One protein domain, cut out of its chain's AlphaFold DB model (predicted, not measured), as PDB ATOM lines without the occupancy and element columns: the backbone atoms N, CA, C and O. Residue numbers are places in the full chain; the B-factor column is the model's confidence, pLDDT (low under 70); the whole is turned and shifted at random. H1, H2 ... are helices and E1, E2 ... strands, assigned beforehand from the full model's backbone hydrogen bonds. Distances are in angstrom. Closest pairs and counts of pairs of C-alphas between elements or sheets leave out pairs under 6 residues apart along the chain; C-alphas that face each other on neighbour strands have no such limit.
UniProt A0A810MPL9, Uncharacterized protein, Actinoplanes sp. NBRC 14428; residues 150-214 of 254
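AT A GLANCE: This is residues 150 to 214 of the 254 residues of an uncharacterized protein of Actinoplanes sp. NBRC 14428 (UniProt A0A810MPL9). Picture a small, loose head of two helices, H1 and H2, at one end, and a long two-stranded hairpin, E1 and E2, that runs away from it as an arm and makes most of the length. H1 and H2 run opposite ways, and E1 bends near the head before the arm runs on to its tip at residues 195 to 199. The 65 printed residues hold two named helices and two named strands, in the order H1, H2, E1, E2; the sheet has the order E1 - E2 and is antiparallel, and the class is mixed, helices and strands. The whole is extended, with a radius of gyration of the C-alphas of 18.5 A and spans of 58 by 26 by 16 A.

IN THESE COORDINATES: Find C-alpha 150 at (-5.636, -38.445, -12.478); from there helix H1, residues 150 to 166, runs 24.1 A to C-alpha 166. Next comes helix H2, residues 170 to 178, 12.3 A long. Look then for C-alpha 183 at (-21.479, -31.012, -2.224), where strand E1, residues 183 to 194, begins its 32.0 A. Strand E2, residues 200 to 210, returns over 31.3 A and ends at C-alpha 210, at (-19.884, -34.884, -0.667).

HOW THE PARTS SIT: Start with H1 and H2, a helical hairpin: they only just touch, with 3 pairs of C-alphas within 8 A, the closest being those of Leu 159 and Thr 173 at 6.8 A. H1 touches H2 with residues 159 to 163 alone. Their lines stand at a steep tilt of 39 degrees, opposite ways. In both helices each O i to N i+4 pair is within hydrogen-bond range. Go on to E1 and E2, a hairpin of antiparallel neighbours, with 167 degrees between their directions. E1 bends by 60 degrees at residue 186, where N 186 and O 207 are 2.8 A apart, within hydrogen-bond range. Farther along, look at N 201 and O 193, also 2.8 A apart and within range. H1 is apart from E1 and from E2, and H2 is apart from E2.

THE WHOLE: The two C-alphas farthest apart are those of Asp 150 and Asp 197, at 58.5 A, while those of Asp 150 and Lys 214, the first and last printed, are 15.3 A apart. The printed part has no cut, and the links H1 to H2, H2 to E1 and E1 to E2 are tight. Read the B-factor column for the model's confidence: the mean pLDDT of the printed part is 73.0, and 15 residues are under 70, among them residues 150 to 156 and residues 212 to 214.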
ATOM      1  N   ASP A 150      -5.319 -37.142 -13.066       61.94
ATOM      2  CA  ASP A 150      -5.636 -38.445 -12.478       61.94
ATOM      3  C   ASP A 150      -7.072 -38.504 -11.927       61.94
ATOM      4  O   ASP A 150      -7.743 -39.528 -12.054       61.94
ATOM      5  N   LEU A 151      -7.586 -37.390 -11.393       59.22
ATOM      6  CA  LEU A 151      -8.886 -37.317 -10.721       59.22
ATOM      7  C   LEU A 151     -10.052 -37.548 -11.695       59.22
ATOM      8  O   LEU A 151     -10.930 -38.374 -11.444       59.22
ATOM      9  N   SER A 152     -10.025 -36.881 -12.852       56.59
ATOM     10  CA  SER A 152     -11.019 -37.067 -13.919       56.59
ATOM     11  C   SER A 152     -10.985 -38.484 -14.503       56.59
ATOM     12  O   SER A 152     -12.011 -39.018 -14.925       56.59
ATOM     13  N   LEU A 153      -9.801 -39.100 -14.524       64.06
ATOM     14  CA  LEU A 153      -9.567 -40.415 -15.115       64.06
ATOM     15  C   LEU A 153     -10.048 -41.535 -14.175       64.06
ATOM     16  O   LEU A 153     -10.711 -42.475 -14.623       64.06
ATOM     17  N   ASP A 154      -9.816 -41.402 -12.868       67.38
ATOM     18  CA  ASP A 154     -10.376 -42.303 -11.855       67.38
ATOM     19  C   ASP A 154     -11.886 -42.114 -11.664       67.38
ATOM     20  O   ASP A 154     -12.606 -43.114 -11.562       67.38
ATOM     21  N   MET A 155     -12.403 -40.881 -11.742       66.31
ATOM     22  CA  MET A 155     -13.849 -40.642 -11.817       66.31
ATOM     23  C   MET A 155     -14.469 -41.369 -13.020       66.31
ATOM     24  O   MET A 155     -15.484 -42.047 -12.865       66.31
ATOM     25  N   GLY A 156     -13.851 -41.298 -14.206       68.38
ATOM     26  CA  GLY A 156     -14.324 -42.017 -15.396       68.38
ATOM     27  C   GLY A 156     -14.443 -43.532 -15.168       68.38
ATOM     28  O   GLY A 156     -15.469 -44.134 -15.497       68.38
ATOM     29  N   LYS A 157     -13.445 -44.152 -14.520       76.31
ATOM     30  CA  LYS A 157     -13.486 -45.579 -14.132       76.31
ATOM     31  C   LYS A 157     -14.618 -45.875 -13.136       76.31
ATOM     32  O   LYS A 157     -15.305 -46.896 -13.267       76.31
ATOM     33  N   GLN A 158     -14.822 -45.004 -12.146       73.12
ATOM     34  CA  GLN A 158     -15.880 -45.160 -11.142       73.12
ATOM     35  C   GLN A 158     -17.279 -45.023 -11.758       73.12
ATOM     36  O   GLN A 158     -18.121 -45.889 -11.522       73.12
ATOM     37  N   LEU A 159     -17.508 -44.023 -12.614       72.75
ATOM     38  CA  LEU A 159     -18.775 -43.828 -13.329       72.75
ATOM     39  C   LEU A 159     -19.110 -45.017 -14.236       72.75
ATOM     40  O   LEU A 159     -20.223 -45.531 -14.169       72.75
ATOM     41  N   VAL A 160     -18.148 -45.541 -15.006       76.00
ATOM     42  CA  VAL A 160     -18.353 -46.758 -15.823       76.00
ATOM     43  C   VAL A 160     -18.700 -47.977 -14.954       76.00
ATOM     44  O   VAL A 160     -19.524 -48.814 -15.341       76.00
ATOM     45  N   THR A 161     -18.119 -48.074 -13.756       78.19
ATOM     46  CA  THR A 161     -18.430 -49.142 -12.793       78.19
ATOM     47  C   THR A 161     -19.836 -48.988 -12.203       78.19
ATOM     48  O   THR A 161     -20.570 -49.976 -12.105       78.19
ATOM     49  N   LEU A 162     -20.241 -47.764 -11.849       70.44
ATOM     50  CA  LEU A 162     -21.585 -47.453 -11.349       70.44
ATOM     51  C   LEU A 162     -22.648 -47.662 -12.429       70.44
ATOM     52  O   LEU A 162     -23.631 -48.349 -12.158       70.44
ATOM     53  N   LYS A 163     -22.412 -47.196 -13.665       72.38
ATOM     54  CA  LYS A 163     -23.289 -47.422 -14.825       72.38
ATOM     55  C   LYS A 163     -23.617 -48.905 -14.992       72.38
ATOM     56  O   LYS A 163     -24.777 -49.274 -15.153       72.38
ATOM     57  N   ARG A 164     -22.612 -49.779 -14.861       77.56
ATOM     58  CA  ARG A 164     -22.792 -51.237 -14.958       77.56
ATOM     59  C   ARG A 164     -23.553 -51.843 -13.770       77.56
ATOM     60  O   ARG A 164     -24.343 -52.758 -13.982       77.56
ATOM     61  N   LYS A 165     -23.314 -51.373 -12.540       78.38
ATOM     62  CA  LYS A 165     -23.962 -51.909 -11.323       78.38
ATOM     63  C   LYS A 165     -25.404 -51.436 -11.142       78.38
ATOM     64  O   LYS A 165     -26.240 -52.220 -10.711       78.38
ATOM     65  N   LEU A 166     -25.677 -50.171 -11.455       76.88
ATOM     66  CA  LEU A 166     -26.963 -49.504 -11.232       76.88
ATOM     67  C   LEU A 166     -27.816 -49.393 -12.507       76.88
ATOM     68  O   LEU A 166     -28.937 -48.911 -12.433       76.88
ATOM     69  N   ARG A 167     -27.306 -49.854 -13.662       81.00
ATOM     70  CA  ARG A 167     -27.941 -49.730 -14.992       81.00
ATOM     71  C   ARG A 167     -28.296 -48.284 -15.375       81.00
ATOM     72  O   ARG A 167     -29.308 -48.058 -16.027       81.00
ATOM     73  N   LEU A 168     -27.449 -47.328 -14.990       78.81
ATOM     74  CA  LEU A 168     -27.648 -45.913 -15.317       78.81
ATOM     75  C   LEU A 168     -27.661 -45.707 -16.838       78.81
ATOM     76  O   LEU A 168     -26.851 -46.286 -17.573       78.81
ATOM     77  N   SER A 169     -28.556 -44.841 -17.292       80.25
ATOM     78  CA  SER A 169     -28.539 -44.277 -18.639       80.25
ATOM     79  C   SER A 169     -27.312 -43.381 -18.853       80.25
ATOM     80  O   SER A 169     -26.600 -43.006 -17.913       80.25
ATOM     81  N   ASP A 170     -27.035 -43.033 -20.109       77.94
ATOM     82  CA  ASP A 170     -25.980 -42.068 -20.426       77.94
ATOM     83  C   ASP A 170     -26.300 -40.673 -19.867       77.94
ATOM     84  O   ASP A 170     -25.418 -40.055 -19.274       77.94
ATOM     85  N   ASP A 171     -27.559 -40.230 -19.918       74.12
ATOM     86  CA  ASP A 171     -27.989 -38.936 -19.369       74.12
ATOM     87  C   ASP A 171     -27.812 -38.859 -17.843       74.12
ATOM     88  O   ASP A 171     -27.244 -37.894 -17.328       74.12
ATOM     89  N   GLU A 172     -28.206 -39.902 -17.101       71.56
ATOM     90  CA  GLU A 172     -27.937 -39.992 -15.656       71.56
ATOM     91  C   GLU A 172     -26.432 -40.002 -15.361       71.56
ATOM     92  O   GLU A 172     -25.978 -39.375 -14.403       71.56
ATOM     93  N   THR A 173     -25.637 -40.667 -16.205       76.31
ATOM     94  CA  THR A 173     -24.173 -40.690 -16.071       76.31
ATOM     95  C   THR A 173     -23.575 -39.291 -16.271       76.31
ATOM     96  O   THR A 173     -22.699 -38.895 -15.499       76.31
ATOM     97  N   TYR A 174     -24.070 -38.511 -17.240       75.75
ATOM     98  CA  TYR A 174     -23.659 -37.115 -17.442       75.75
ATOM     99  C   TYR A 174     -24.073 -36.201 -16.283       75.75
ATOM    100  O   TYR A 174     -23.274 -35.363 -15.862       75.75
ATOM    101  N   LEU A 175     -25.278 -36.374 -15.732       74.31
ATOM    102  CA  LEU A 175     -25.739 -35.596 -14.576       74.31
ATOM    103  C   LEU A 175     -24.872 -35.855 -13.332       74.31
ATOM    104  O   LEU A 175     -24.439 -34.901 -12.689       74.31
ATOM    105  N   ILE A 176     -24.551 -37.122 -13.040       76.44
ATOM    106  CA  ILE A 176     -23.690 -37.506 -11.904       76.44
ATOM    107  C   ILE A 176     -22.236 -37.040 -12.119       76.44
ATOM    108  O   ILE A 176     -21.563 -36.650 -11.164       76.44
ATOM    109  N   ALA A 177     -21.741 -37.034 -13.362       74.81
ATOM    110  CA  ALA A 177     -20.439 -36.448 -13.686       74.81
ATOM    111  C   ALA A 177     -20.425 -34.925 -13.456       74.81
ATOM    112  O   ALA A 177     -19.444 -34.386 -12.946       74.81
ATOM    113  N   GLY A 178     -21.521 -34.234 -13.785       74.50
ATOM    114  CA  GLY A 178     -21.678 -32.792 -13.583       74.50
ATOM    115  C   GLY A 178     -21.775 -32.354 -12.116       74.50
ATOM    116  O   GLY A 178     -21.500 -31.196 -11.816       74.50
ATOM    117  N   THR A 179     -22.123 -33.255 -11.191       73.44
ATOM    118  CA  THR A 179     -22.126 -32.978  -9.742       73.44
ATOM    119  C   THR A 179     -20.785 -33.256  -9.054       73.44
ATOM    120  O   THR A 179     -20.650 -33.028  -7.852       73.44
ATOM    121  N   TYR A 180     -19.777 -33.738  -9.783       71.12
ATOM    122  CA  TYR A 180     -18.463 -34.028  -9.218       71.12
ATOM    123  C   TYR A 180     -17.721 -32.769  -8.746       71.12
ATOM    124  O   TYR A 180     -17.850 -31.699  -9.333       71.12
ATOM    125  N   GLY A 181     -16.945 -32.883  -7.665       65.94
ATOM    126  CA  GLY A 181     -16.274 -31.741  -7.034       65.94
ATOM    127  C   GLY A 181     -17.198 -30.864  -6.177       65.94
ATOM    128  O   GLY A 181     -16.708 -29.990  -5.461       65.94
ATOM    129  N   HIS A 182     -18.510 -31.110  -6.194       72.06
ATOM    130  CA  HIS A 182     -19.503 -30.358  -5.431       72.06
ATOM    131  C   HIS A 182     -20.023 -31.140  -4.212       72.06
ATOM    132  O   HIS A 182     -19.873 -32.357  -4.096       72.06
ATOM    133  N   ILE A 183     -20.657 -30.422  -3.284       69.00
ATOM    134  CA  ILE A 183     -21.479 -31.012  -2.224       69.00
ATOM    135  C   ILE A 183     -22.923 -30.929  -2.714       69.00
ATOM    136  O   ILE A 183     -23.409 -29.835  -3.004       69.00
ATOM    137  N   VAL A 184     -23.586 -32.076  -2.831       73.06
ATOM    138  CA  VAL A 184     -24.963 -32.194  -3.318       73.06
ATOM    139  C   VAL A 184     -25.903 -32.311  -2.124       73.06
ATOM    140  O   VAL A 184     -25.676 -33.127  -1.233       73.06
ATOM    141  N   GLU A 185     -26.962 -31.510  -2.099       76.00
ATOM    142  CA  GLU A 185     -28.068 -31.675  -1.155       76.00
ATOM    143  C   GLU A 185     -29.042 -32.726  -1.704       76.00
ATOM    144  O   GLU A 185     -29.555 -32.574  -2.813       76.00
ATOM    145  N   LEU A 186     -29.227 -33.819  -0.959       74.44
ATOM    146  CA  LEU A 186     -30.081 -34.951  -1.329       74.44
ATOM    147  C   LEU A 186     -31.509 -34.783  -0.804       74.44
ATOM    148  O   LEU A 186     -32.465 -34.992  -1.546       74.44
ATOM    149  N   ASP A 187     -31.640 -34.403   0.469       65.38
ATOM    150  CA  ASP A 187     -32.920 -34.134   1.121       65.38
ATOM    151  C   ASP A 187     -32.821 -32.917   2.044       65.38
ATOM    152  O   ASP A 187     -31.776 -32.639   2.643       65.38
ATOM    153  N   TYR A 188     -33.942 -32.213   2.165       80.00
ATOM    154  CA  TYR A 188     -34.106 -31.060   3.033       80.00
ATOM    155  C   TYR A 188     -35.464 -31.120   3.725       80.00
ATOM    156  O   TYR A 188     -36.521 -30.972   3.098       80.00
ATOM    157  N   ARG A 189     -35.429 -31.251   5.049       72.00
ATOM    158  CA  ARG A 189     -36.615 -31.295   5.896       72.00
ATOM    159  C   ARG A 189     -36.585 -30.166   6.916       72.00
ATOM    160  O   ARG A 189     -35.581 -29.929   7.586       72.00
ATOM    161  N   LEU A 190     -37.725 -29.495   7.045       83.00
ATOM    162  CA  LEU A 190     -37.990 -28.506   8.078       83.00
ATOM    163  C   LEU A 190     -39.169 -28.984   8.919       83.00
ATOM    164  O   LEU A 190     -40.310 -28.939   8.456       83.00
ATOM    165  N   ASP A 191     -38.898 -29.410  10.147       73.75
ATOM    166  CA  ASP A 191     -39.943 -29.687  11.129       73.75
ATOM    167  C   ASP A 191     -40.155 -28.427  11.992       73.75
ATOM    168  O   ASP A 191     -39.195 -27.796  12.447       73.75
ATOM    169  N   ILE A 192     -41.417 -28.032  12.179       82.62
ATOM    170  CA  ILE A 192     -41.818 -26.870  12.981       82.62
ATOM    171  C   ILE A 192     -42.743 -27.369  14.086       82.62
ATOM    172  O   ILE A 192     -43.801 -27.926  13.799       82.62
ATOM    173  N   ASP A 193     -42.343 -27.135  15.328       71.62
ATOM    174  CA  ASP A 193     -43.119 -27.439  16.528       71.62
ATOM    175  C   ASP A 193     -43.500 -26.123  17.218       71.62
ATOM    176  O   ASP A 193     -42.663 -25.220  17.298       71.62
ATOM    177  N   ILE A 194     -44.752 -25.979  17.661       77.00
ATOM    178  CA  ILE A 194     -45.268 -24.743  18.269       77.00
ATOM    179  C   ILE A 194     -45.829 -25.071  19.653       77.00
ATOM    180  O   ILE A 194     -46.887 -25.691  19.773       77.00
ATOM    181  N   ASP A 195     -45.122 -24.621  20.688       74.94
ATOM    182  CA  ASP A 195     -45.518 -24.777  22.084       74.94
ATOM    183  C   ASP A 195     -46.807 -23.975  22.389       74.94
ATOM    184  O   ASP A 195     -47.022 -22.906  21.803       74.94
ATOM    185  N   PRO A 196     -47.631 -24.401  23.371       68.94
ATOM    186  CA  PRO A 196     -48.816 -23.656  23.822       68.94
ATOM    187  C   PRO A 196     -48.531 -22.204  24.237       68.94
ATOM    188  O   PRO A 196     -49.392 -21.337  24.107       68.94
ATOM    189  N   ASP A 197     -47.303 -21.938  24.687       81.75
ATOM    190  CA  ASP A 197     -46.808 -20.627  25.116       81.75
ATOM    191  C   ASP A 197     -46.478 -19.683  23.934       81.75
ATOM    192  O   ASP A 197     -46.031 -18.552  24.141       81.75
ATOM    193  N   GLY A 198     -46.658 -20.139  22.687       75.12
ATOM    194  CA  GLY A 198     -46.384 -19.378  21.463       75.12
ATOM    195  C   GLY A 198     -44.934 -19.442  20.971       75.12
ATOM    196  O   GLY A 198     -44.585 -18.745  20.015       75.12
ATOM    197  N   TRP A 199     -44.081 -20.264  21.588       71.62
ATOM    198  CA  TRP A 199     -42.726 -20.527  21.092       71.62
ATOM    199  C   TRP A 199     -42.759 -21.469  19.893       71.62
ATOM    200  O   TRP A 199     -43.503 -22.440  19.891       71.62
ATOM    201  N   ALA A 200     -41.914 -21.216  18.892       61.38
ATOM    202  CA  ALA A 200     -41.723 -22.117  17.762       61.38
ATOM    203  C   ALA A 200     -40.297 -22.682  17.759       61.38
ATOM    204  O   ALA A 200     -39.322 -21.925  17.736       61.38
ATOM    205  N   THR A 201     -40.169 -24.008  17.741       72.12
ATOM    206  CA  THR A 201     -38.903 -24.704  17.484       72.12
ATOM    207  C   THR A 201     -38.846 -25.088  16.009       72.12
ATOM    208  O   THR A 201     -39.718 -25.798  15.519       72.12
ATOM    209  N   LEU A 202     -37.804 -24.640  15.304       75.31
ATOM    210  CA  LEU A 202     -37.530 -25.033  13.924       75.31
ATOM    211  C   LEU A 202     -36.341 -26.000  13.906       75.31
ATOM    212  O   LEU A 202     -35.248 -25.650  14.362       75.31
ATOM    213  N   ALA A 203     -36.550 -27.203  13.381       72.94
ATOM    214  CA  ALA A 203     -35.511 -28.201  13.173       72.94
ATOM    215  C   ALA A 203     -35.232 -28.347  11.673       72.94
ATOM    216  O   ALA A 203     -36.092 -28.776  10.909       72.94
ATOM    217  N   TYR A 204     -34.017 -27.978  11.272       77.81
ATOM    218  CA  TYR A 204     -33.516 -28.119   9.909       77.81
ATOM    219  C   TYR A 204     -32.705 -29.414   9.819       77.81
ATOM    220  O   TYR A 204     -31.728 -29.579  10.557       77.81
ATOM    221  N   HIS A 205     -33.095 -30.317   8.926       72.94
ATOM    222  CA  HIS A 205     -32.363 -31.537   8.607       72.94
ATOM    223  C   HIS A 205     -31.958 -31.494   7.134       72.94
ATOM    224  O   HIS A 205     -32.803 -31.301   6.262       72.94
ATOM    225  N   HIS A 206     -30.663 -31.658   6.877       79.06
ATOM    226  CA  HIS A 206     -30.080 -31.669   5.540       79.06
ATOM    227  C   HIS A 206     -29.353 -33.000   5.353       79.06
ATOM    228  O   HIS A 206     -28.431 -33.304   6.118       79.06
ATOM    229  N   GLU A 207     -29.726 -33.770   4.336       76.50
ATOM    230  CA  GLU A 207     -28.936 -34.916   3.891       76.50
ATOM    231  C   GLU A 207     -28.017 -34.459   2.764       76.50
ATOM    232  O   GLU A 207     -28.475 -33.994   1.723       76.50
ATOM    233  N   LEU A 208     -26.705 -34.546   2.986       76.31
ATOM    234  CA  LEU A 208     -25.700 -33.987   2.088       76.31
ATOM    235  C   LEU A 208     -24.720 -35.064   1.638       76.31
ATOM    236  O   LEU A 208     -24.161 -35.797   2.457       76.31
ATOM    237  N   PHE A 209     -24.455 -35.106   0.337       74.12
ATOM    238  CA  PHE A 209     -23.504 -36.014  -0.280       74.12
ATOM    239  C   PHE A 209     -22.297 -35.241  -0.805       74.12
ATOM    240  O   PHE A 209     -22.405 -34.396  -1.693       74.12
ATOM    241  N   ASN A 210     -21.125 -35.512  -0.234       71.38
ATOM    242  CA  ASN A 210     -19.884 -34.884  -0.667       71.38
ATOM    243  C   ASN A 210     -19.310 -35.627  -1.878       71.38
ATOM    244  O   ASN A 210     -18.781 -36.726  -1.719       71.38
ATOM    245  N   MET A 211     -19.370 -35.016  -3.061       73.81
ATOM    246  CA  MET A 211     -18.726 -35.520  -4.281       73.81
ATOM    247  C   MET A 211     -17.379 -34.837  -4.564       73.81
ATOM    248  O   MET A 211     -16.841 -34.977  -5.661       73.81
ATOM    249  N   SER A 212     -16.826 -34.100  -3.594       66.62
ATOM    250  CA  SER A 212     -15.470 -33.547  -3.668       66.62
ATOM    251  C   SER A 212     -14.417 -34.477  -3.053       66.62
ATOM    252  O   SER A 212     -14.711 -35.336  -2.222       66.62
ATOM    253  N   ASP A 213     -13.164 -34.258  -3.445       61.31
ATOM    254  CA  ASP A 213     -11.962 -34.929  -2.938       61.31
ATOM    255  C   ASP A 213     -11.581 -34.510  -1.502       61.31
ATOM    256  O   ASP A 213     -10.733 -35.137  -0.863       61.31
ATOM    257  N   LYS A 214     -12.206 -33.449  -0.975       66.00
ATOM    258  CA  LYS A 214     -11.874 -32.841   0.318       66.00
ATOM    259  C   LYS A 214     -12.929 -33.197   1.366       66.00
ATOM    260  O   LYS A 214     -14.118 -32.988   1.127       66.00
TER     261      LYS A 214